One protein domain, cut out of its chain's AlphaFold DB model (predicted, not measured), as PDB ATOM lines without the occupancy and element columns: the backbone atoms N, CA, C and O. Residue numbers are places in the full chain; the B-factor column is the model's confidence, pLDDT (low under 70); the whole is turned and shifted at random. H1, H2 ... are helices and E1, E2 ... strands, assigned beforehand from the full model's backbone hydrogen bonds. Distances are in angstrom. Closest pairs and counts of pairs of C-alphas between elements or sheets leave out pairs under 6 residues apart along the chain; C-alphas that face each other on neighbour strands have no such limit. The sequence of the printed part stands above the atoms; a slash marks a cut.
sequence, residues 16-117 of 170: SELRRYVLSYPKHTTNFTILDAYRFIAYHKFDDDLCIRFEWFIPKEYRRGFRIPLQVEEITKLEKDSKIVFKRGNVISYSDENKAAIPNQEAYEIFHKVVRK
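Overview. This is residues 16 to 117 of the 170 residues of an uncharacterized protein of Bacillus megaterium (UniProt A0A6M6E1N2). A strongly twisted sheet of four strands has two short helices, H1 and H2, over one face and no named helix over the other. A long link leads from the edge strand E4 to a third helix, H3, which lies off the sheet, beyond H1. The 102 printed residues hold three named helices and four named strands, in the order H1 E1 E2 E3 H2 E4 H3; the sheet runs E1 E2 E3 E4, antiparallel throughout, and the class is mixed. The whole is only just compact, close to loose, with a radius of gyration of the C-alphas of 15.1 A and spans of 45 by 33 by 19 A.

Arrangement. H1, residues 16 to 24, is on the sheet at a height of 9.0 A; its closest C-alphas to E4, residues 85 to 92, are those of Leu 18 and Gly 89, 6.3 A. E1, residues 29 to 36, E2, residues 39 to 45, and E3, residues 51 to 57, form a meander, each strand the antiparallel neighbour of the one before. N 31 and O 43 are within hydrogen-bond range at 2.9 A, N 44 and O 52 at 2.8 A, and between E3 and E4 N 55 and O 88 at 2.9 A. H2, residues 72 to 80, is on the same face as H1, 9.3 A over the sheet: two layers, helices on one face of a sheet. H3, residues 105 to 117, is not on the sheet but near H1. Every O i to N i+4 pair is within hydrogen-bond range in H1 and H2, and 7 of 9 in H3.

Along the chain. H1 begins at C-alpha 16 (35.696, 36.679, 3.858) and is 12.4 A long. E1, E2 and E3 measure 22.4 A, 19.8 A and 20.2 A, H2 12.8 A and E4 20.7 A. H3, 17.7 A, ends at C-alpha 117 (40.289, 37.822, 19.578).

Size, cuts and confidence. The C-alphas farthest apart, those of Glu 61 and Asn 98, are 46.2 A apart. The printed part has no cut; the links E3 to H2 and E4 to H3 are long. The model's mean pLDDT over the printed part is 70.7, and residues 91 to 117 are among those under 70.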
ATOM      1  N   SER A  16      35.146  35.412   3.366       72.50
ATOM      2  CA  SER A  16      35.696  36.679   3.858       72.50
ATOM      3  C   SER A  16      36.892  36.488   4.797       72.50
ATOM      4  O   SER A  16      37.839  37.269   4.729       72.50
ATOM      5  N   GLU A  17      36.874  35.458   5.643       61.97
ATOM      6  CA  GLU A  17      37.968  35.120   6.559       61.97
ATOM      7  C   GLU A  17      39.175  34.592   5.778       61.97
ATOM      8  O   GLU A  17      40.294  35.055   5.987       61.97
ATOM      9  N   LEU A  18      38.938  33.712   4.799       72.06
ATOM     10  CA  LEU A  18      39.988  33.229   3.900       72.06
ATOM     11  C   LEU A  18      40.635  34.384   3.125       72.06
ATOM     12  O   LEU A  18      41.858  34.465   3.040       72.06
ATOM     13  N   ARG A  19      39.831  35.328   2.615       73.44
ATOM     14  CA  ARG A  19      40.336  36.527   1.926       73.44
ATOM     15  C   ARG A  19      41.229  37.377   2.829       73.44
ATOM     16  O   ARG A  19      42.288  37.808   2.386       73.44
ATOM     17  N   ARG A  20      40.848  37.596   4.093       68.38
ATOM     18  CA  ARG A  20      41.703  38.309   5.064       68.38
ATOM     19  C   ARG A  20      43.016  37.572   5.311       68.38
ATOM     20  O   ARG A  20      44.052  38.225   5.385       68.38
ATOM     21  N   TYR A  21      42.973  36.245   5.410       68.56
ATOM     22  CA  TYR A  21      44.163  35.421   5.605       68.56
ATOM     23  C   TYR A  21      45.171  35.607   4.463       68.56
ATOM     24  O   TYR A  21      46.289  36.045   4.712       68.56
ATOM     25  N   VAL A  22      44.755  35.405   3.209       74.69
ATOM     26  CA  VAL A  22      45.644  35.555   2.040       74.69
ATOM     27  C   VAL A  22      46.223  36.970   1.928       74.69
ATOM     28  O   VAL A  22      47.387  37.134   1.584       74.69
ATOM     29  N   LEU A  23      45.439  38.004   2.248       71.94
ATOM     30  CA  LEU A  23      45.927  39.389   2.226       71.94
ATOM     31  C   LEU A  23      46.909  39.705   3.365       71.94
ATOM     32  O   LEU A  23      47.740  40.596   3.219       71.94
ATOM     33  N   SER A  24      46.814  39.000   4.494       64.12
ATOM     34  CA  SER A  24      47.713  39.190   5.643       64.12
ATOM     35  C   SER A  24      49.047  38.462   5.466       64.12
ATOM     36  O   SER A  24      50.035  38.830   6.098       64.12
ATOM     37  N   TYR A  25      49.085  37.459   4.587       65.06
ATOM     38  CA  TYR A  25      50.258  36.649   4.283       65.06
ATOM     39  C   TYR A  25      50.520  36.651   2.780       65.06
ATOM     40  O   TYR A  25      50.137  35.702   2.115       65.06
ATOM     41  N   PRO A  26      51.170  37.689   2.230       65.56
ATOM     42  CA  PRO A  26      51.401  37.802   0.788       65.56
ATOM     43  C   PRO A  26      52.502  36.866   0.260       65.56
ATOM     44  O   PRO A  26      52.697  36.762  -0.950       65.56
ATOM     45  N   LYS A  27      53.261  36.214   1.152       74.38
ATOM     46  CA  LYS A  27      54.317  35.262   0.785       74.38
ATOM     47  C   LYS A  27      53.714  33.882   0.549       74.38
ATOM     48  O   LYS A  27      53.655  33.059   1.457       74.38
ATOM     49  N   HIS A  28      53.288  33.644  -0.682       73.50
ATOM     50  CA  HIS A  28      52.780  32.360  -1.156       73.50
ATOM     51  C   HIS A  28      52.849  32.313  -2.676       73.50
ATOM     52  O   HIS A  28      52.887  33.338  -3.359       73.50
ATOM     53  N   THR A  29      52.827  31.108  -3.233       80.50
ATOM     54  CA  THR A  29      52.737  30.949  -4.684       80.50
ATOM     55  C   THR A  29      51.304  31.221  -5.120       80.50
ATOM     56  O   THR A  29      50.369  30.626  -4.585       80.50
ATOM     57  N   THR A  30      51.109  32.104  -6.098       82.12
ATOM     58  CA  THR A  30      49.782  32.372  -6.664       82.12
ATOM     59  C   THR A  30      49.735  31.965  -8.128       82.12
ATOM     60  O   THR A  30      50.548  32.421  -8.923       82.12
ATOM     61  N   ASN A  31      48.755  31.136  -8.484       79.94
ATOM     62  CA  ASN A  31      48.501  30.713  -9.857       79.94
ATOM     63  C   ASN A  31      47.113  31.159 -10.294       79.94
ATOM     64  O   ASN A  31      46.121  30.858  -9.629       79.94
ATOM     65  N   PHE A  32      47.035  31.839 -11.431       80.19
ATOM     66  CA  PHE A  32      45.781  32.347 -11.969       80.19
ATOM     67  C   PHE A  32      45.268  31.477 -13.110       80.19
ATOM     68  O   PHE A  32      46.035  30.926 -13.898       80.19
ATOM     69  N   THR A  33      43.950  31.349 -13.216       76.38
ATOM     70  CA  THR A  33      43.309  30.567 -14.276       76.38
ATOM     71  C   THR A  33      41.983  31.207 -14.667       76.38
ATOM     72  O   THR A  33      41.156  31.510 -13.808       76.38
ATOM     73  N   ILE A  34      41.752  31.404 -15.968       74.75
ATOM     74  CA  ILE A  34      40.421  31.761 -16.477       74.75
ATOM     75  C   ILE A  34      39.552  30.508 -16.469       74.75
ATOM     76  O   ILE A  34      39.948  29.482 -17.017       74.75
ATOM     77  N   LEU A  35      38.359  30.610 -15.882       72.06
ATOM     78  CA  LEU A  35      37.336  29.574 -16.018       72.06
ATOM     79  C   LEU A  35      36.473  29.820 -17.255       72.06
ATOM     80  O   LEU A  35      36.190  28.892 -18.004       72.06
ATOM     81  N   ASP A  36      36.047  31.068 -17.458       79.12
ATOM     82  CA  ASP A  36      35.222  31.488 -18.588       79.12
ATOM     83  C   ASP A  36      35.320  33.013 -18.807       79.12
ATOM     84  O   ASP A  36      36.029  33.722 -18.095       79.12
ATOM     85  N   ALA A  37      34.581  33.548 -19.784       76.31
ATOM     86  CA  ALA A  37      34.564  34.982 -20.105       76.31
ATOM     87  C   ALA A  37      34.039  35.892 -18.971       76.31
ATOM     88  O   ALA A  37      34.043  37.119 -19.099       76.31
ATOM     89  N   TYR A  38      33.527  35.312 -17.890       85.25
ATOM     90  CA  TYR A  38      32.880  36.003 -16.783       85.25
ATOM     91  C   TYR A  38      33.628  35.818 -15.473       85.25
ATOM     92  O   TYR A  38      33.316  36.523 -14.515       85.25
ATOM     93  N   ARG A  39      34.549  34.856 -15.393       85.25
ATOM     94  CA  ARG A  39      35.145  34.426 -14.135       85.25
ATOM     95  C   ARG A  39      36.574  33.964 -14.308       85.25
ATOM     96  O   ARG A  39      36.924  33.234 -15.235       85.25
ATOM     97  N   PHE A  40      37.370  34.295 -13.312       85.88
ATOM     98  CA  PHE A  40      38.690  33.720 -13.140       85.88
ATOM     99  C   PHE A  40      38.881  33.319 -11.683       85.88
ATOM    100  O   PHE A  40      38.165  33.771 -10.782       85.88
ATOM    101  N   ILE A  41      39.846  32.437 -11.477       83.38
ATOM    102  CA  ILE A  41      40.237  31.947 -10.170       83.38
ATOM    103  C   ILE A  41      41.719  32.198  -9.938       83.38
ATOM    104  O   ILE A  41      42.509  32.261 -10.880       83.38
ATOM    105  N   ALA A  42      42.078  32.316  -8.666       85.88
ATOM    106  CA  ALA A  42      43.456  32.281  -8.214       85.88
ATOM    107  C   ALA A  42      43.595  31.182  -7.166       85.88
ATOM    108  O   ALA A  42      42.771  31.065  -6.257       85.88
ATOM    109  N   TYR A  43      44.632  30.373  -7.320       81.50
ATOM    110  CA  TYR A  43      45.073  29.392  -6.347       81.50
ATOM    111  C   TYR A  43      46.242  29.982  -5.577       81.50
ATOM    112  O   TYR A  43      47.252  30.343  -6.176       81.50
ATOM    113  N   HIS A  44      46.105  30.054  -4.265       80.56
ATOM    114  CA  HIS A  44      47.122  30.516  -3.339       80.56
ATOM    115  C   HIS A  44      47.674  29.299  -2.606       80.56
ATOM    116  O   HIS A  44      46.955  28.692  -1.814       80.56
ATOM    117  N   LYS A  45      48.912  28.914  -2.922       74.94
ATOM    118  CA  LYS A  45      49.616  27.785  -2.317       74.94
ATOM    119  C   LYS A  45      50.667  28.295  -1.336       74.94
ATOM    120  O   LYS A  45      51.613  28.972  -1.743       74.94
ATOM    121  N   PHE A  46      50.489  27.932  -0.077       70.94
ATOM    122  CA  PHE A  46      51.407  28.219   1.016       70.94
ATOM    123  C   PHE A  46      52.396  27.060   1.207       70.94
ATOM    124  O   PHE A  46      52.208  25.966   0.664       70.94
ATOM    125  N   ASP A  47      53.468  27.317   1.952       64.31
ATOM    126  CA  ASP A  47      54.556  26.352   2.168       64.31
ATOM    127  C   ASP A  47      54.134  25.154   3.035       64.31
ATOM    128  O   ASP A  47      54.767  24.103   2.991       64.31
ATOM    129  N   ASP A  48      53.051  25.292   3.800       57.12
ATOM    130  CA  ASP A  48      52.452  24.248   4.639       57.12
ATOM    131  C   ASP A  48      51.415  23.393   3.887       57.12
ATOM    132  O   ASP A  48      50.547  22.775   4.501       57.12
ATOM    133  N   ASP A  49      51.482  23.382   2.552       57.25
ATOM    134  CA  ASP A  49      50.551  22.702   1.644       57.25
ATOM    135  C   ASP A  49      49.087  23.180   1.729       57.25
ATOM    136  O   ASP A  49      48.219  22.656   1.018       57.25
ATOM    137  N   LEU A  50      48.797  24.239   2.497       64.38
ATOM    138  CA  LEU A  50      47.513  24.922   2.426       64.38
ATOM    139  C   LEU A  50      47.332  25.505   1.023       64.38
ATOM    140  O   LEU A  50      48.117  26.330   0.548       64.38
ATOM    141  N   CYS A  51      46.246  25.107   0.366       69.00
ATOM    142  CA  CYS A  51      45.810  25.720  -0.876       69.00
ATOM    143  C   CYS A  51      44.458  26.399  -0.680       69.00
ATOM    144  O   CYS A  51      43.485  25.788  -0.237       69.00
ATOM    145  N   ILE A  52      44.380  27.678  -1.029       72.44
ATOM    146  CA  ILE A  52      43.143  28.454  -1.001       72.44
ATOM    147  C   ILE A  52      42.821  28.878  -2.426       72.44
ATOM    148  O   ILE A  52      43.631  29.513  -3.094       72.44
ATOM    149  N   ARG A  53      41.614  28.566  -2.896       80.19
ATOM    150  CA  ARG A  53      41.112  29.043  -4.185       80.19
ATOM    151  C   ARG A  53      40.127  30.171  -3.984       80.19
ATOM    152  O   ARG A  53      39.097  29.982  -3.333       80.19
ATOM    153  N   PHE A  54      40.394  31.287  -4.638       87.12
ATOM    154  CA  PHE A  54      39.473  32.404  -4.773       87.12
ATOM    155  C   PHE A  54      38.887  32.470  -6.174       87.12
ATOM    156  O   PHE A  54      39.540  32.109  -7.147       87.12
ATOM    157  N   GLU A  55      37.638  32.914  -6.255       87.00
ATOM    158  CA  GLU A  55      36.896  33.105  -7.495       87.00
ATOM    159  C   GLU A  55      36.370  34.533  -7.559       87.00
ATOM    160  O   GLU A  55      35.749  35.020  -6.606       87.00
ATOM    161  N   TRP A  56      36.571  35.167  -8.710       92.06
ATOM    162  CA  TRP A  56      36.069  36.501  -9.014       92.06
ATOM    163  C   TRP A  56      35.179  36.485 -10.243       92.06
ATOM    164  O   TRP A  56      35.361  35.689 -11.165       92.06
ATOM    165  N   PHE A  57      34.233  37.415 -10.253       93.00
ATOM    166  CA  PHE A  57      33.388  37.724 -11.392       93.00
ATOM    167  C   PHE A  57      33.858  39.004 -12.090       93.00
ATOM    168  O   PHE A  57      34.228  39.972 -11.428       93.00
ATOM    169  N   ILE A  58      33.796  39.015 -13.419       91.19
ATOM    170  CA  ILE A  58      34.138  40.141 -14.288       91.19
ATOM    171  C   ILE A  58      32.823  40.768 -14.800       91.19
ATOM    172  O   ILE A  58      32.106  40.135 -15.598       91.19
ATOM    173  N   PRO A  59      32.465  41.992 -14.358       90.62
ATOM    174  CA  PRO A  59      31.291  42.717 -14.840       90.62
ATOM    175  C   PRO A  59      31.324  42.937 -16.351       90.62
ATOM    176  O   PRO A  59      32.390  43.009 -16.961       90.62
ATOM    177  N   LYS A  60      30.140  43.031 -16.969       89.81
ATOM    178  CA  LYS A  60      29.980  42.999 -18.431       89.81
ATOM    179  C   LYS A  60      30.788  44.085 -19.141       89.81
ATOM    180  O   LYS A  60      31.400  43.775 -20.162       89.81
ATOM    181  N   GLU A  61      30.826  45.300 -18.599       90.00
ATOM    182  CA  GLU A  61      31.578  46.414 -19.184       90.00
ATOM    183  C   GLU A  61      33.102  46.195 -19.228       90.00
ATOM    184  O   GLU A  61      33.769  46.782 -20.075       90.00
ATOM    185  N   TYR A  62      33.653  45.303 -18.395       87.94
ATOM    186  CA  TYR A  62      35.101  45.083 -18.276       87.94
ATOM    187  C   TYR A  62      35.596  43.786 -18.921       87.94
ATOM    188  O   TYR A  62      36.791  43.515 -18.893       87.94
ATOM    189  N   ARG A  63      34.712  42.977 -19.519       85.38
ATOM    190  CA  ARG A  63      35.081  41.669 -20.101       85.38
ATOM    191  C   ARG A  63      35.929  41.789 -21.360       85.38
ATOM    192  O   ARG A  63      36.813  40.970 -21.603       85.38
ATOM    193  N   ARG A  64      35.643  42.785 -22.201       85.81
ATOM    194  CA  ARG A  64      36.323  42.942 -23.489       85.81
ATOM    195  C   ARG A  64      37.756  43.413 -23.252       85.81
ATOM    196  O   ARG A  64      37.970  44.519 -22.775       85.81
ATOM    197  N   GLY A  65      38.726  42.578 -23.619       81.94
ATOM    198  CA  GLY A  65      40.145  42.884 -23.421       81.94
ATOM    199  C   GLY A  65      40.613  42.760 -21.970       81.94
ATOM    200  O   GLY A  65      41.695  43.253 -21.654       81.94
ATOM    201  N   PHE A  66      39.827  42.109 -21.101       85.44
ATOM    202  CA  PHE A  66      40.253  41.815 -19.737       85.44
ATOM    203  C   PHE A  66      41.543  40.992 -19.757       85.44
ATOM    204  O   PHE A  66      41.626  39.968 -20.439       85.44
ATOM    205  N   ARG A  67      42.547  41.436 -19.001       85.19
ATOM    206  CA  ARG A  67      43.798  40.705 -18.798       85.19
ATOM    207  C   ARG A  67      43.799  40.136 -17.391       85.19
ATOM    208  O   ARG A  67      43.490  40.853 -16.442       85.19
ATOM    209  N   ILE A  68      44.126  38.852 -17.281       83.06
ATOM    210  CA  ILE A  68      44.229  38.178 -15.987       83.06
ATOM    211  C   ILE A  68      45.337  38.860 -15.181       83.06
ATOM    212  O   ILE A  68      46.413  39.083 -15.743       83.06
ATOM    213  N   PRO A  69      45.100  39.170 -13.898       83.56
ATOM    214  CA  PRO A  69      46.168  39.631 -13.033       83.56
ATOM    215  C   PRO A  69      47.246  38.554 -12.875       83.56
ATOM    216  O   PRO A  69      46.942  37.362 -12.858       83.56
ATOM    217  N   LEU A  70      48.500  38.974 -12.744       80.75
ATOM    218  CA  LEU A  70      49.627  38.064 -12.484       80.75
ATOM    219  C   LEU A  70      50.112  38.135 -11.034       80.75
ATOM    220  O   LEU A  70      50.878  37.279 -10.594       80.75
ATOM    221  N   GLN A  71      49.658  39.143 -10.291       80.94
ATOM    222  CA  GLN A  71      50.070  39.423  -8.919       80.94
ATOM    223  C   GLN A  71      48.852  39.749  -8.044       80.94
ATOM    224  O   GLN A  71      47.813  40.205  -8.530       80.94
ATOM    225  N   VAL A  72      48.957  39.511  -6.735       74.00
ATOM    226  CA  VAL A  72      47.849  39.705  -5.778       74.00
ATOM    227  C   VAL A  72      47.513  41.197  -5.608       74.00
ATOM    228  O   VAL A  72      46.354  41.580  -5.418       74.00
ATOM    229  N   GLU A  73      48.509  42.065  -5.746       81.50
ATOM    230  CA  GLU A  73      48.389  43.520  -5.689       81.50
ATOM    231  C   GLU A  73      47.477  44.049  -6.807       81.50
ATOM    232  O   GLU A  73      46.651  44.941  -6.581       81.50
ATOM    233  N   GLU A  74      47.566  43.455  -8.000       85.69
ATOM    234  CA  GLU A  74      46.728  43.804  -9.150       85.69
ATOM    235  C   GLU A  74      45.253  43.482  -8.885       85.69
ATOM    236  O   GLU A  74      44.384  44.294  -9.206       85.69
ATOM    237  N   ILE A  75      44.959  42.356  -8.221       83.12
ATOM    238  CA  ILE A  75      43.595  41.994  -7.801       83.12
ATOM    239  C   ILE A  75      43.023  43.077  -6.889       83.12
ATOM    240  O   ILE A  75      41.913  43.559  -7.106       83.12
ATOM    241  N   THR A  76      43.801  43.494  -5.887       80.75
ATOM    242  CA  THR A  76      43.365  44.495  -4.905       80.75
ATOM    243  C   THR A  76      43.021  45.821  -5.586       80.75
ATOM    244  O   THR A  76      42.054  46.486  -5.210       80.75
ATOM    245  N   LYS A  77      43.783  46.204  -6.618       87.50
ATOM    246  CA  LYS A  77      43.496  47.392  -7.431       87.50
ATOM    247  C   LYS A  77      42.228  47.215  -8.269       87.50
ATOM    248  O   LYS A  77      41.376  48.098  -8.268       87.50
ATOM    249  N   LEU A  78      42.071  46.076  -8.943       87.62
ATOM    250  CA  LEU A  78      40.893  45.785  -9.764       87.62
ATOM    251  C   LEU A  78      39.598  45.739  -8.937       87.62
ATOM    252  O   LEU A  78      38.564  46.198  -9.416       87.62
ATOM    253  N   GLU A  79      39.644  45.226  -7.706       84.62
ATOM    254  CA  GLU A  79      38.498  45.231  -6.787       84.62
ATOM    255  C   GLU A  79      38.145  46.644  -6.315       84.62
ATOM    256  O   GLU A  79      36.968  46.998  -6.291       84.62
ATOM    257  N   LYS A  80      39.144  47.474  -5.976       87.38
ATOM    258  CA  LYS A  80      38.920  48.886  -5.613       87.38
ATOM    259  C   LYS A  80      38.274  49.669  -6.754       87.38
ATOM    260  O   LYS A  80      37.347  50.436  -6.518       87.38
ATOM    261  N   ASP A  81      38.718  49.415  -7.981       88.88
ATOM    262  CA  ASP A  81      38.160  50.016  -9.195       88.88
ATOM    263  C   ASP A  81      36.806  49.396  -9.605       88.88
ATOM    264  O   ASP A  81      36.256  49.766 -10.640       88.88
ATOM    265  N   SER A  82      36.270  48.427  -8.846       86.31
ATOM    266  CA  SER A  82      35.047  47.671  -9.174       86.31
ATOM    267  C   SER A  82      35.080  46.960 -10.538       86.31
ATOM    268  O   SER A  82      34.040  46.640 -11.115       86.31
ATOM    269  N   LYS A  83      36.278  46.666 -11.061       88.25
ATOM    270  CA  LYS A  83      36.481  45.951 -12.335       88.25
ATOM    271  C   LYS A  83      36.307  44.445 -12.203       88.25
ATOM    272  O   LYS A  83      36.144  43.754 -13.205       88.25
ATOM    273  N   ILE A  84      36.367  43.940 -10.975       90.25
ATOM    274  CA  ILE A  84      36.119  42.548 -10.609       90.25
ATOM    275  C   ILE A  84      35.369  42.511  -9.275       90.25
ATOM    276  O   ILE A  84      35.473  43.434  -8.469       90.25
ATOM    277  N   VAL A  85      34.633  41.431  -9.027       90.56
ATOM    278  CA  VAL A  85      33.854  41.233  -7.799       90.56
ATOM    279  C   VAL A  85      34.237  39.902  -7.171       90.56
ATOM    280  O   VAL A  85      34.092  38.856  -7.808       90.56
ATOM    281  N   PHE A  86      34.709  39.922  -5.922       87.62
ATOM    282  CA  PHE A  86      34.976  38.697  -5.171       87.62
ATOM    283  C   PHE A  86      33.696  37.885  -5.000       87.62
ATOM    284  O   PHE A  86      32.691  38.388  -4.493       87.62
ATOM    285  N   LYS A  87      33.733  36.619  -5.414       87.50
ATOM    286  CA  LYS A  87      32.565  35.738  -5.397       87.50
ATOM    287  C   LYS A  87      32.624  34.770  -4.224       87.50
ATOM    288  O   LYS A  87      31.652  34.654  -3.480       87.50
ATOM    289  N   ARG A  88      33.732  34.038  -4.083       81.81
ATOM    290  CA  ARG A  88      33.926  33.057  -3.009       81.81
ATOM    291  C   ARG A  88      35.388  32.671  -2.846       81.81
ATOM    292  O   ARG A  88      36.178  32.775  -3.780       81.81
ATOM    293  N   GLY A  89      35.693  32.148  -1.669       75.88
ATOM    294  CA  GLY A  89      36.955  31.515  -1.339       75.88
ATOM    295  C   GLY A  89      36.717  30.185  -0.650       75.88
ATOM    296  O   GLY A  89      35.833  30.104   0.200       75.88
ATOM    297  N   ASN A  90      37.489  29.176  -1.049       70.62
ATOM    298  CA  ASN A  90      37.403  27.809  -0.552       70.62
ATOM    299  C   ASN A  90      38.811  27.274  -0.286       70.62
ATOM    300  O   ASN A  90      39.709  27.486  -1.103       70.62
ATOM    301  N   VAL A  91      38.982  26.530   0.803       64.50
ATOM    302  CA  VAL A  91      40.177  25.701   0.988       64.50
ATOM    303  C   VAL A  91      40.104  24.516   0.027       64.50
ATOM    304  O   VAL A  91      39.044  23.913  -0.149       64.50
ATOM    305  N   ILE A  92      41.222  24.206  -0.617       57.50
ATOM    306  CA  ILE A  92      41.406  23.020  -1.443       57.50
ATOM    307  C   ILE A  92      42.426  22.147  -0.733       57.50
ATOM    308  O   ILE A  92      43.603  22.488  -0.675       57.50
ATOM    309  N   SER A  93      41.978  21.012  -0.208       50.03
ATOM    310  CA  SER A  93      42.892  19.923   0.096       50.03
ATOM    311  C   SER A  93      43.121  19.137  -1.190       50.03
ATOM    312  O   SER A  93      42.177  18.667  -1.828       50.03
ATOM    313  N   TYR A  94      44.381  19.004  -1.593       41.31
ATOM    314  CA  TYR A  94      44.749  17.904  -2.470       41.31
ATOM    315  C   TYR A  94      44.880  16.692  -1.558       41.31
ATOM    316  O   TYR A  94      45.666  16.704  -0.615       41.31
ATOM    317  N   SER A  95      44.025  15.698  -1.766       31.84
ATOM    318  CA  SER A  95      44.082  14.429  -1.054       31.84
ATOM    319  C   SER A  95      45.367  13.703  -1.446       31.84
ATOM    320  O   SER A  95      45.378  12.921  -2.392       31.84
ATOM    321  N   ASP A  96      46.451  13.995  -0.743       35.84
ATOM    322  CA  ASP A  96      47.548  13.057  -0.589       35.84
ATOM    323  C   ASP A  96      47.392  12.492   0.825       35.84
ATOM    324  O   ASP A  96      47.687  13.164   1.815       35.84
ATOM    325  N   GLU A  97      46.815  11.291   0.935       38.62
ATOM    326  CA  GLU A  97      46.481  10.635   2.215       38.62
ATOM    327  C   GLU A  97      47.702  10.498   3.148       38.62
ATOM    328  O   GLU A  97      47.553  10.337   4.357       38.62
ATOM    329  N   ASN A  98      48.913  10.651   2.599       38.91
ATOM    330  CA  ASN A  98      50.188  10.567   3.304       38.91
ATOM    331  C   ASN A  98      50.786  11.918   3.745       38.91
ATOM    332  O   ASN A  98      51.852  11.925   4.361       38.91
ATOM    333  N   LYS A  99      50.152  13.062   3.448       40.47
ATOM    334  CA  LYS A  99      50.676  14.400   3.789       40.47
ATOM    335  C   LYS A  99      49.598  15.325   4.349       40.47
ATOM    336  O   LYS A  99      49.292  16.375   3.796       40.47
ATOM    337  N   ALA A 100      49.044  14.973   5.504       38.81
ATOM    338  CA  ALA A 100      48.444  15.986   6.366       38.81
ATOM    339  C   ALA A 100      49.584  16.812   6.990       38.81
ATOM    340  O   ALA A 100      50.140  16.429   8.019       38.81
ATOM    341  N   ALA A 101      49.991  17.901   6.334       42.56
ATOM    342  CA  ALA A 101      50.999  18.800   6.879       42.56
ATOM    343  C   ALA A 101      50.462  19.445   8.166       42.56
ATOM    344  O   ALA A 101      49.390  20.053   8.192       42.56
ATOM    345  N   ILE A 102      51.197  19.260   9.262       43.84
ATOM    346  CA  ILE A 102      50.913  19.896  10.546       43.84
ATOM    347  C   ILE A 102      51.335  21.366  10.400       43.84
ATOM    348  O   ILE A 102      52.520  21.613  10.166       43.84
ATOM    349  N   PRO A 103      50.420  22.344  10.527       42.75
ATOM    350  CA  PRO A 103      50.809  23.745  10.475       42.75
ATOM    351  C   PRO A 103      51.751  24.053  11.636       42.75
ATOM    352  O   PRO A 103      51.569  23.564  12.755       42.75
ATOM    353  N   ASN A 104      52.784  24.843  11.361       44.97
ATOM    354  CA  ASN A 104      53.796  25.154  12.360       44.97
ATOM    355  C   ASN A 104      53.216  26.007  13.511       44.97
ATOM    356  O   ASN A 104      52.174  26.658  13.390       44.97
ATOM    357  N   GLN A 105      53.904  25.991  14.657       46.84
ATOM    358  CA  GLN A 105      53.473  26.681  15.879       46.84
ATOM    359  C   GLN A 105      53.271  28.192  15.662       46.84
ATOM    360  O   GLN A 105      52.373  28.792  16.247       46.84
ATOM    361  N   GLU A 106      54.068  28.801  14.786       48.16
ATOM    362  CA  GLU A 106      53.986  30.222  14.454       48.16
ATOM    363  C   GLU A 106      52.688  30.559  13.695       48.16
ATOM    364  O   GLU A 106      51.962  31.478  14.081       48.16
ATOM    365  N   ALA A 107      52.325  29.764  12.685       47.50
ATOM    366  CA  ALA A 107      51.068  29.893  11.949       47.50
ATOM    367  C   ALA A 107      49.851  29.665  12.860       47.50
ATOM    368  O   ALA A 107      48.874  30.418  12.797       47.50
ATOM    369  N   TYR A 108      49.937  28.683  13.765       48.91
ATOM    370  CA  TYR A 108      48.923  28.435  14.792       48.91
ATOM    371  C   TYR A 108      48.741  29.641  15.727       48.91
ATOM    372  O   TYR A 108      47.618  30.092  15.974       48.91
ATOM    373  N   GLU A 109      49.836  30.208  16.231       52.22
ATOM    374  CA  GLU A 109      49.778  31.334  17.160       52.22
ATOM    375  C   GLU A 109      49.225  32.602  16.524       52.22
ATOM    376  O   GLU A 109      48.450  33.315  17.165       52.22
ATOM    377  N   ILE A 110      49.582  32.889  15.275       51.59
ATOM    378  CA  ILE A 110      49.079  34.082  14.597       51.59
ATOM    379  C   ILE A 110      47.596  33.914  14.245       51.59
ATOM    380  O   ILE A 110      46.811  34.841  14.468       51.59
ATOM    381  N   PHE A 111      47.171  32.718  13.819       46.16
ATOM    382  CA  PHE A 111      45.754  32.385  13.652       46.16
ATOM    383  C   PHE A 111      44.965  32.649  14.947       46.16
ATOM    384  O   PHE A 111      43.931  33.322  14.942       46.16
ATOM    385  N   HIS A 112      45.496  32.215  16.091       50.62
ATOM    386  CA  HIS A 112      44.866  32.427  17.394       50.62
ATOM    387  C   HIS A 112      44.920  33.882  17.893       50.62
ATOM    388  O   HIS A 112      43.970  34.342  18.529       50.62
ATOM    389  N   LYS A 113      45.990  34.631  17.613       54.81
ATOM    390  CA  LYS A 113      46.153  36.020  18.080       54.81
ATOM    391  C   LYS A 113      45.371  37.031  17.238       54.81
ATOM    392  O   LYS A 113      44.887  38.016  17.797       54.81
ATOM    393  N   VAL A 114      45.237  36.797  15.929       53.75
ATOM    394  CA  VAL A 114      44.663  37.764  14.973       53.75
ATOM    395  C   VAL A 114      43.201  37.455  14.637       53.75
ATOM    396  O   VAL A 114      42.400  38.379  14.546       53.75
ATOM    397  N   VAL A 115      42.819  36.177  14.510       45.28
ATOM    398  CA  VAL A 115      41.458  35.781  14.084       45.28
ATOM    399  C   VAL A 115      40.536  35.492  15.277       45.28
ATOM    400  O   VAL A 115      39.337  35.751  15.223       45.28
ATOM    401  N   ARG A 116      41.078  34.979  16.393       44.50
ATOM    402  CA  ARG A 116      40.286  34.512  17.548       44.50
ATOM    403  C   ARG A 116      39.957  35.567  18.607       44.50
ATOM    404  O   ARG A 116      39.115  35.283  19.453       44.50
ATOM    405  N   LYS A 117      40.556  36.766  18.575       42.28
ATOM    406  CA  LYS A 117      40.289  37.822  19.578       42.28
ATOM    407  C   LYS A 117      38.823  38.285  19.627       42.28
ATOM    408  O   LYS A 117      38.424  38.865  20.628       42.28
TER     409      LYS A 117